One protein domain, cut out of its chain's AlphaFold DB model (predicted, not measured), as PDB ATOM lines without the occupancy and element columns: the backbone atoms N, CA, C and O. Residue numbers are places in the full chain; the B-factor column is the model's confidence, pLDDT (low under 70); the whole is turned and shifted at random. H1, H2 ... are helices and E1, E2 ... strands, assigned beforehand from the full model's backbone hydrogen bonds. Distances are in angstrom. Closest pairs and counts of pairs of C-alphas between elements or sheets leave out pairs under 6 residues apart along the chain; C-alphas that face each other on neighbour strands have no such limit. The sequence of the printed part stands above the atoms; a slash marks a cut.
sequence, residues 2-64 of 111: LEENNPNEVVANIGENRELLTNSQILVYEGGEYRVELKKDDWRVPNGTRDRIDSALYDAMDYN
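AT A GLANCE: This is residues 2 to 64 of the 111 residues of an uncharacterized protein of Nocardiopsis alborubida (UniProt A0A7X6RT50). A small two-stranded hairpin, E1 and E2, and the longest helix, H3, lie on opposite sides of the domain, with two short helices, H1 and H2, bridging between them. The stretch of residues 37 to 49, with no named element, swings round from the hairpin to H3 on the side away from H1. The printed part has 63 residues, in the order H1, H2, E1, E2, H3; the sheet E1 - E2 is antiparallel and the class is mixed, helices and strands. The whole is compact, with a radius of gyration of the C-alphas of 11.3 A and spans of 33 by 24 by 19 A.

IN THESE COORDINATES: E1 is residues 27 to 30, 9.9 A long, and E2 is residues 33 to 36, 10.4 A long. H1, residues 7 to 13, measures 10.1 A and begins with C-alpha 7 at (91.785, -12.901, 16.459). H2, residues 17 to 23, measures 10.0 A. H3, residues 50 to 62, measures 18.2 A and ends with C-alpha 62 at (81.941, -24.481, 17.842).

HOW THE PARTS SIT: E1 and E2 form an antiparallel hairpin at 143 degrees, with N 28 and O 35 2.8 A apart, within hydrogen-bond range. The closest C-alphas of H1 and E2, Pro 7 and Tyr 34, are 5.7 A apart; those of H2 and E1, Leu 21 and Leu 27, are 5.2 A apart. H2 touches residues 53 to 56 of H3 at a steep tilt of 52 degrees, opposite ways; the closest C-alphas are Asn 17 and Ala 56, 5.4 A. H1 and H3 only just touch, with 3 pairs of C-alphas within 8 A, through residue 60 of H3. E1 and H3 are apart. In H1, H2 and H3 every O i to N i+4 pair is within hydrogen-bond range.

THE WHOLE: The two C-alphas farthest apart, Glu 3 and Asn 47, are 33.8 A apart. The printed part has no cut. The link from E2 to H3, 13 residues, is long. Residues 2 to 5 are under pLDDT 70.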
ATOM      1  N   LEU A   2      98.024 -18.197  24.826       38.75
ATOM      2  CA  LEU A   2      97.883 -19.138  23.718       38.75
ATOM      3  C   LEU A   2      97.511 -18.293  22.489       38.75
ATOM      4  O   LEU A   2      96.379 -17.833  22.380       38.75
ATOM      5  N   GLU A   3      98.492 -17.950  21.649       49.22
ATOM      6  CA  GLU A   3      98.245 -17.316  20.346       49.22
ATOM      7  C   GLU A   3      97.755 -18.400  19.391       49.22
ATOM      8  O   GLU A   3      98.522 -18.979  18.622       49.22
ATOM      9  N   GLU A   4      96.472 -18.721  19.492       55.25
ATOM     10  CA  GLU A   4      95.828 -19.644  18.575       55.25
ATOM     11  C   GLU A   4      94.915 -18.880  17.640       55.25
ATOM     12  O   GLU A   4      93.973 -18.214  18.069       55.25
ATOM     13  N   ASN A   5      95.226 -19.001  16.349       61.00
ATOM     14  CA  ASN A   5      94.566 -18.317  15.247       61.00
ATOM     15  C   ASN A   5      94.638 -16.779  15.331       61.00
ATOM     16  O   ASN A   5      94.882 -16.158  16.364       61.00
ATOM     17  N   ASN A   6      94.470 -16.117  14.189       77.00
ATOM     18  CA  ASN A   6      94.392 -14.660  14.165       77.00
ATOM     19  C   ASN A   6      93.064 -14.237  14.825       77.00
ATOM     20  O   ASN A   6      92.018 -14.687  14.355       77.00
ATOM     21  N   PRO A   7      93.036 -13.343  15.834       79.25
ATOM     22  CA  PRO A   7      91.785 -12.901  16.459       79.25
ATOM     23  C   PRO A   7      90.742 -12.384  15.457       79.25
ATOM     24  O   PRO A   7      89.541 -12.519  15.670       79.25
ATOM     25  N   ASN A   8      91.182 -11.828  14.324       81.38
ATOM     26  CA  ASN A   8      90.287 -11.395  13.252       81.38
ATOM     27  C   ASN A   8      89.668 -12.561  12.467       81.38
ATOM     28  O   ASN A   8      88.548 -12.429  11.983       81.38
ATOM     29  N   GLU A   9      90.384 -13.676  12.326       81.12
ATOM     30  CA  GLU A   9      89.887 -14.906  11.699       81.12
ATOM     31  C   GLU A   9      88.880 -15.601  12.616       81.12
ATOM     32  O   GLU A   9      87.770 -15.899  12.181       81.12
ATOM     33  N   VAL A  10      89.203 -15.711  13.910       82.00
ATOM     34  CA  VAL A  10      88.286 -16.237  14.935       82.00
ATOM     35  C   VAL A  10      86.958 -15.480  14.909       82.00
ATOM     36  O   VAL A  10      85.884 -16.075  14.863       82.00
ATOM     37  N   VAL A  11      87.031 -14.148  14.856       84.38
ATOM     38  CA  VAL A  11      85.861 -13.262  14.783       84.38
ATOM     39  C   VAL A  11      85.165 -13.278  13.420       84.38
ATOM     40  O   VAL A  11      83.984 -12.945  13.334       84.38
ATOM     41  N   ALA A  12      85.843 -13.644  12.335       84.19
ATOM     42  CA  ALA A  12      85.178 -13.825  11.049       84.19
ATOM     43  C   ALA A  12      84.291 -15.079  11.059       84.19
ATOM     44  O   ALA A  12      83.179 -15.041  10.527       84.19
ATOM     45  N   ASN A  13      84.742 -16.146  11.723       84.19
ATOM     46  CA  ASN A  13      84.050 -17.436  11.766       84.19
ATOM     47  C   ASN A  13      82.714 -17.391  12.527       84.19
ATOM     48  O   ASN A  13      81.811 -18.161  12.220       84.19
ATOM     49  N   ILE A  14      82.537 -16.447  13.458       83.44
ATOM     50  CA  ILE A  14      81.297 -16.319  14.254       83.44
ATOM     51  C   ILE A  14      80.141 -15.626  13.506       83.44
ATOM     52  O   ILE A  14      79.027 -15.545  14.024       83.44
ATOM     53  N   GLY A  15      80.385 -15.089  12.304       85.25
ATOM     54  CA  GLY A  15      79.344 -14.560  11.419       85.25
ATOM     55  C   GLY A  15      78.448 -13.481  12.045       85.25
ATOM     56  O   GLY A  15      78.924 -12.470  12.567       85.25
ATOM     57  N   GLU A  16      77.128 -13.676  11.962       84.56
ATOM     58  CA  GLU A  16      76.111 -12.711  12.420       84.56
ATOM     59  C   GLU A  16      76.162 -12.452  13.938       84.56
ATOM     60  O   GLU A  16      75.838 -11.354  14.398       84.56
ATOM     61  N   ASN A  17      76.663 -13.412  14.722       87.94
ATOM     62  CA  ASN A  17      76.810 -13.269  16.170       87.94
ATOM     63  C   ASN A  17      77.871 -12.235  16.569       87.94
ATOM     64  O   ASN A  17      77.836 -11.713  17.686       87.94
ATOM     65  N   ARG A  18      78.775 -11.863  15.653       88.75
ATOM     66  CA  ARG A  18      79.792 -10.830  15.895       88.75
ATOM     67  C   ARG A  18      79.177  -9.509  16.333       88.75
ATOM     68  O   ARG A  18      79.692  -8.863  17.246       88.75
ATOM     69  N   GLU A  19      78.105  -9.084  15.669       89.38
ATOM     70  CA  GLU A  19      77.451  -7.813  15.983       89.38
ATOM     71  C   GLU A  19      76.834  -7.850  17.383       89.38
ATOM     72  O   GLU A  19      76.995  -6.900  18.147       89.38
ATOM     73  N   LEU A  20      76.203  -8.968  17.749       90.62
ATOM     74  CA  LEU A  20      75.652  -9.165  19.086       90.62
ATOM     75  C   LEU A  20      76.747  -9.073  20.155       90.62
ATOM     76  O   LEU A  20      76.623  -8.269  21.077       90.62
ATOM     77  N   LEU A  21      77.842  -9.826  20.005       91.50
ATOM     78  CA  LEU A  21      78.939  -9.829  20.981       91.50
ATOM     79  C   LEU A  21      79.639  -8.466  21.078       91.50
ATOM     80  O   LEU A  21      80.019  -8.048  22.173       91.50
ATOM     81  N   THR A  22      79.759  -7.740  19.963       92.00
ATOM     82  CA  THR A  22      80.339  -6.386  19.947       92.00
ATOM     83  C   THR A  22      79.421  -5.380  20.643       92.00
ATOM     84  O   THR A  22      79.860  -4.621  21.507       92.00
ATOM     85  N   ASN A  23      78.124  -5.397  20.325       91.62
ATOM     86  CA  ASN A  23      77.133  -4.514  20.943       91.62
ATOM     87  C   ASN A  23      76.986  -4.779  22.448       91.62
ATOM     88  O   ASN A  23      76.706  -3.852  23.212       91.62
ATOM     89  N   SER A  24      77.221  -6.020  22.875       92.56
ATOM     90  CA  SER A  24      77.228  -6.412  24.283       92.56
ATOM     91  C   SER A  24      78.532  -6.117  25.026       92.56
ATOM     92  O   SER A  24      78.620  -6.432  26.208       92.56
ATOM     93  N   GLN A  25      79.522  -5.487  24.383       93.00
ATOM     94  CA  GLN A  25      80.868  -5.256  24.933       93.00
ATOM     95  C   GLN A  25      81.604  -6.531  25.370       93.00
ATOM     96  O   GLN A  25      82.531  -6.464  26.167       93.00
ATOM     97  N   ILE A  26      81.212  -7.685  24.835       92.94
ATOM     98  CA  ILE A  26      81.893  -8.960  25.081       92.94
ATOM     99  C   ILE A  26      83.080  -9.084  24.133       92.94
ATOM    100  O   ILE A  26      84.156  -9.514  24.531       92.94
ATOM    101  N   LEU A  27      82.886  -8.665  22.883       92.31
ATOM    102  CA  LEU A  27      83.933  -8.568  21.881       92.31
ATOM    103  C   LEU A  27      84.314  -7.098  21.686       92.31
ATOM    104  O   LEU A  27      83.487  -6.280  21.284       92.31
ATOM    105  N   VAL A  28      85.569  -6.755  21.957       92.00
ATOM    106  CA  VAL A  28      86.076  -5.380  21.918       92.00
ATOM    107  C   VAL A  28      87.144  -5.259  20.834       92.00
ATOM    108  O   VAL A  28      88.043  -6.090  20.758       92.00
ATOM    109  N   TYR A  29      87.058  -4.226  19.990       88.56
ATOM    110  CA  TYR A  29      88.079  -3.920  18.985       88.56
ATOM    111  C   TYR A  29      88.906  -2.716  19.429       88.56
ATOM    112  O   TYR A  29      88.420  -1.584  19.429       88.56
ATOM    113  N   GLU A  30      90.160  -2.949  19.800       87.44
ATOM    114  CA  GLU A  30      91.045  -1.904  20.312       87.44
ATOM    115  C   GLU A  30      92.485  -2.145  19.861       87.44
ATOM    116  O   GLU A  30      93.045  -3.219  20.066       87.44
ATOM    117  N   GLY A  31      93.130  -1.117  19.305       83.62
ATOM    118  CA  GLY A  31      94.530  -1.216  18.876       83.62
ATOM    119  C   GLY A  31      94.749  -2.010  17.584       83.62
ATOM    120  O   GLY A  31      95.885  -2.343  17.275       83.62
ATOM    121  N   GLY A  32      93.692  -2.272  16.807       85.69
ATOM    122  CA  GLY A  32      93.778  -2.995  15.532       85.69
ATOM    123  C   GLY A  32      93.404  -4.478  15.615       85.69
ATOM    124  O   GLY A  32      93.375  -5.151  14.586       85.69
ATOM    125  N   GLU A  33      93.073  -4.968  16.807       85.94
ATOM    126  CA  GLU A  33      92.762  -6.369  17.084       85.94
ATOM    127  C   GLU A  33      91.491  -6.518  17.927       85.94
ATOM    128  O   GLU A  33      91.077  -5.600  18.644       85.94
ATOM    129  N   TYR A  34      90.877  -7.695  17.823       88.38
ATOM    130  CA  TYR A  34      89.748  -8.094  18.652       88.38
ATOM    131  C   TYR A  34      90.214  -8.752  19.950       88.38
ATOM    132  O   TYR A  34      91.174  -9.520  19.957       88.38
ATOM    133  N   ARG A  35      89.490  -8.482  21.038       88.81
ATOM    134  CA  ARG A  35      89.715  -9.034  22.380       88.81
ATOM    135  C   ARG A  35      88.387  -9.420  23.017       88.81
ATOM    136  O   ARG A  35      87.368  -8.792  22.731       88.81
ATOM    137  N   VAL A  36      88.411 -10.399  23.914       88.31
ATOM    138  CA  VAL A  36      87.247 -10.765  24.733       88.31
ATOM    139  C   VAL A  36      87.315 -10.037  26.076       88.31
ATOM    140  O   VAL A  36      88.344 -10.088  26.750       88.31
ATOM    141  N   GLU A  37      86.232  -9.372  26.477       92.38
ATOM    142  CA  GLU A  37      86.072  -8.838  27.832       92.38
ATOM    143  C   GLU A  37      85.654  -9.968  28.779       92.38
ATOM    144  O   GLU A  37      84.601 -10.581  28.610       92.38
ATOM    145  N   LEU A  38      86.472 -10.246  29.791       86.56
ATOM    146  CA  LEU A  38      86.252 -11.347  30.735       86.56
ATOM    147  C   LEU A  38      85.497 -10.900  31.994       86.56
ATOM    148  O   LEU A  38      84.913 -11.727  32.700       86.56
ATOM    149  N   LYS A  39      85.475  -9.596  32.284       87.56
ATOM    150  CA  LYS A  39      84.707  -9.026  33.390       87.56
ATOM    151  C   LYS A  39      83.246  -8.917  32.987       87.56
ATOM    152  O   LYS A  39      82.822  -7.965  32.343       87.56
ATOM    153  N   LYS A  40      82.453  -9.888  33.436       84.06
ATOM    154  CA  LYS A  40      81.010  -9.946  33.154       84.06
ATOM    155  C   LYS A  40      80.244  -8.692  33.597       84.06
ATOM    156  O   LYS A  40      79.221  -8.383  32.999       84.06
ATOM    157  N   ASP A  41      80.738  -7.966  34.600       88.81
ATOM    158  CA  ASP A  41      80.136  -6.705  35.061       88.81
ATOM    159  C   ASP A  41      80.278  -5.559  34.044       88.81
ATOM    160  O   ASP A  41      79.468  -4.633  34.047       88.81
ATOM    161  N   ASP A  42      81.265  -5.639  33.146       89.94
ATOM    162  CA  ASP A  42      81.476  -4.666  32.071       89.94
ATOM    163  C   ASP A  42      80.626  -4.994  30.824       89.94
ATOM    164  O   ASP A  42      80.534  -4.194  29.888       89.94
ATOM    165  N   TRP A  43      79.942  -6.147  30.809       92.44
ATOM    166  CA  TRP A  43      79.090  -6.552  29.694       92.44
ATOM    167  C   TRP A  43      77.786  -5.753  29.666       92.44
ATOM    168  O   TRP A  43      77.062  -5.615  30.653       92.44
ATOM    169  N   ARG A  44      77.411  -5.293  28.474       90.81
ATOM    170  CA  ARG A  44      76.141  -4.605  28.222       90.81
ATOM    171  C   ARG A  44      75.135  -5.577  27.639       90.81
ATOM    172  O   ARG A  44      74.903  -5.583  26.437       90.81
ATOM    173  N   VAL A  45      74.528  -6.398  28.490       86.19
ATOM    174  CA  VAL A  45      73.521  -7.387  28.077       86.19
ATOM    175  C   VAL A  45      72.110  -6.810  28.242       86.19
ATOM    176  O   VAL A  45      71.640  -6.689  29.375       86.19
ATOM    177  N   PRO A  46      71.391  -6.445  27.159       79.88
ATOM    178  CA  PRO A  46      69.998  -6.031  27.276       79.88
ATOM    179  C   PRO A  46      69.117  -7.140  27.864       79.88
ATOM    180  O   PRO A  46      69.318  -8.331  27.603       79.88
ATOM    181  N   ASN A  47      68.076  -6.753  28.603       79.94
ATOM    182  CA  ASN A  47      67.092  -7.703  29.123       79.94
ATOM    183  C   ASN A  47      66.509  -8.575  27.998       79.94
ATOM    184  O   ASN A  47      66.116  -8.068  26.950       79.94
ATOM    185  N   GLY A  48      66.443  -9.888  28.236       78.81
ATOM    186  CA  GLY A  48      65.912 -10.858  27.271       78.81
ATOM    187  C   GLY A  48      66.879 -11.263  26.152       78.81
ATOM    188  O   GLY A  48      66.453 -11.922  25.210       78.81
ATOM    189  N   THR A  49      68.162 -10.889  26.228       84.44
ATOM    190  CA  THR A  49      69.176 -11.284  25.225       84.44
ATOM    191  C   THR A  49      70.217 -12.278  25.735       84.44
ATOM    192  O   THR A  49      71.057 -12.711  24.956       84.44
ATOM    193  N   ARG A  50      70.142 -12.684  27.008       85.62
ATOM    194  CA  ARG A  50      71.125 -13.578  27.638       85.62
ATOM    195  C   ARG A  50      71.279 -14.905  26.895       85.62
ATOM    196  O   ARG A  50      72.382 -15.217  26.479       85.62
ATOM    197  N   ASP A  51      70.175 -15.588  26.606       87.62
ATOM    198  CA  ASP A  51      70.200 -16.866  25.881       87.62
ATOM    199  C   ASP A  51      70.824 -16.731  24.481       87.62
ATOM    200  O   ASP A  51      71.492 -17.635  23.989       87.62
ATOM    201  N   ARG A  52      70.644 -15.570  23.835       89.38
ATOM    202  CA  ARG A  52      71.259 -15.283  22.531       89.38
ATOM    203  C   ARG A  52      72.761 -15.050  22.650       89.38
ATOM    204  O   ARG A  52      73.493 -15.416  21.742       89.38
ATOM    205  N   ILE A  53      73.211 -14.429  23.738       90.31
ATOM    206  CA  ILE A  53      74.637 -14.254  24.028       90.31
ATOM    207  C   ILE A  53      75.280 -15.601  24.332       90.31
ATOM    208  O   ILE A  53      76.344 -15.884  23.796       90.31
ATOM    209  N   ASP A  54      74.622 -16.436  25.132       88.06
ATOM    210  CA  ASP A  54      75.119 -17.774  25.449       88.06
ATOM    211  C   ASP A  54      75.236 -18.617  24.167       88.06
ATOM    212  O   ASP A  54      76.280 -19.220  23.927       88.06
ATOM    213  N   SER A  55      74.236 -18.560  23.277       88.31
ATOM    214  CA  SER A  55      74.312 -19.181  21.944       88.31
ATOM    215  C   SER A  55      75.437 -18.597  21.083       88.31
ATOM    216  O   SER A  55      76.140 -19.340  20.414       88.31
ATOM    217  N   ALA A  56      75.646 -17.280  21.104       90.25
ATOM    218  CA  ALA A  56      76.707 -16.639  20.329       90.25
ATOM    219  C   ALA A  56      78.115 -17.018  20.816       90.25
ATOM    220  O   ALA A  56      79.027 -17.165  20.005       90.25
ATOM    221  N   LEU A  57      78.296 -17.169  22.130       89.69
ATOM    222  CA  LEU A  57      79.537 -17.665  22.725       89.69
ATOM    223  C   LEU A  57      79.748 -19.148  22.413       89.69
ATOM    224  O   LEU A  57      80.871 -19.548  22.121       89.69
ATOM    225  N   TYR A  58      78.676 -19.940  22.434       88.31
ATOM    226  CA  TYR A  58      78.705 -21.337  22.015       88.31
ATOM    227  C   TYR A  58      79.154 -21.477  20.556       88.31
ATOM    228  O   TYR A  58      80.144 -22.152  20.294       88.31
ATOM    229  N   ASP A  59      78.516 -20.760  19.628       88.25
ATOM    230  CA  ASP A  59      78.875 -20.774  18.204       88.25
ATOM    231  C   ASP A  59      80.322 -20.306  17.983       88.25
ATOM    232  O   ASP A  59      81.030 -20.817  17.116       88.25
ATOM    233  N   ALA A  60      80.805 -19.356  18.794       88.19
ATOM    234  CA  ALA A  60      82.197 -18.924  18.740       88.19
ATOM    235  C   ALA A  60      83.184 -20.045  19.091       88.19
ATOM    236  O   ALA A  60      84.258 -20.102  18.498       88.19
ATOM    237  N   MET A  61      82.830 -20.929  20.022       89.50
ATOM    238  CA  MET A  61      83.638 -22.102  20.355       89.50
ATOM    239  C   MET A  61      83.456 -23.229  19.332       89.50
ATOM    240  O   MET A  61      84.420 -23.915  19.013       89.50
ATOM    241  N   ASP A  62      82.249 -23.412  18.798       89.69
ATOM    242  CA  ASP A  62      81.941 -24.481  17.842       89.69
ATOM    243  C   ASP A  62      82.574 -24.242  16.461       89.69
ATOM    244  O   ASP A  62      83.052 -25.173  15.815       89.69
ATOM    245  N   TYR A  63      82.645 -22.989  16.009       90.00
ATOM    246  CA  TYR A  63      83.205 -22.646  14.697       90.00
ATOM    247  C   TYR A  63      84.712 -22.402  14.690       90.00
ATOM    248  O   TYR A  63      85.272 -22.101  13.634       90.00
ATOM    249  N   ASN A  64      85.376 -22.514  15.838       88.38
ATOM    250  CA  ASN A  64      86.808 -22.287  15.946       88.38
ATOM    251  C   ASN A  64      87.518 -23.495  16.551       88.38
ATOM    252  O   ASN A  64      87.033 -24.137  17.481       88.38
TER     253      ASN A  64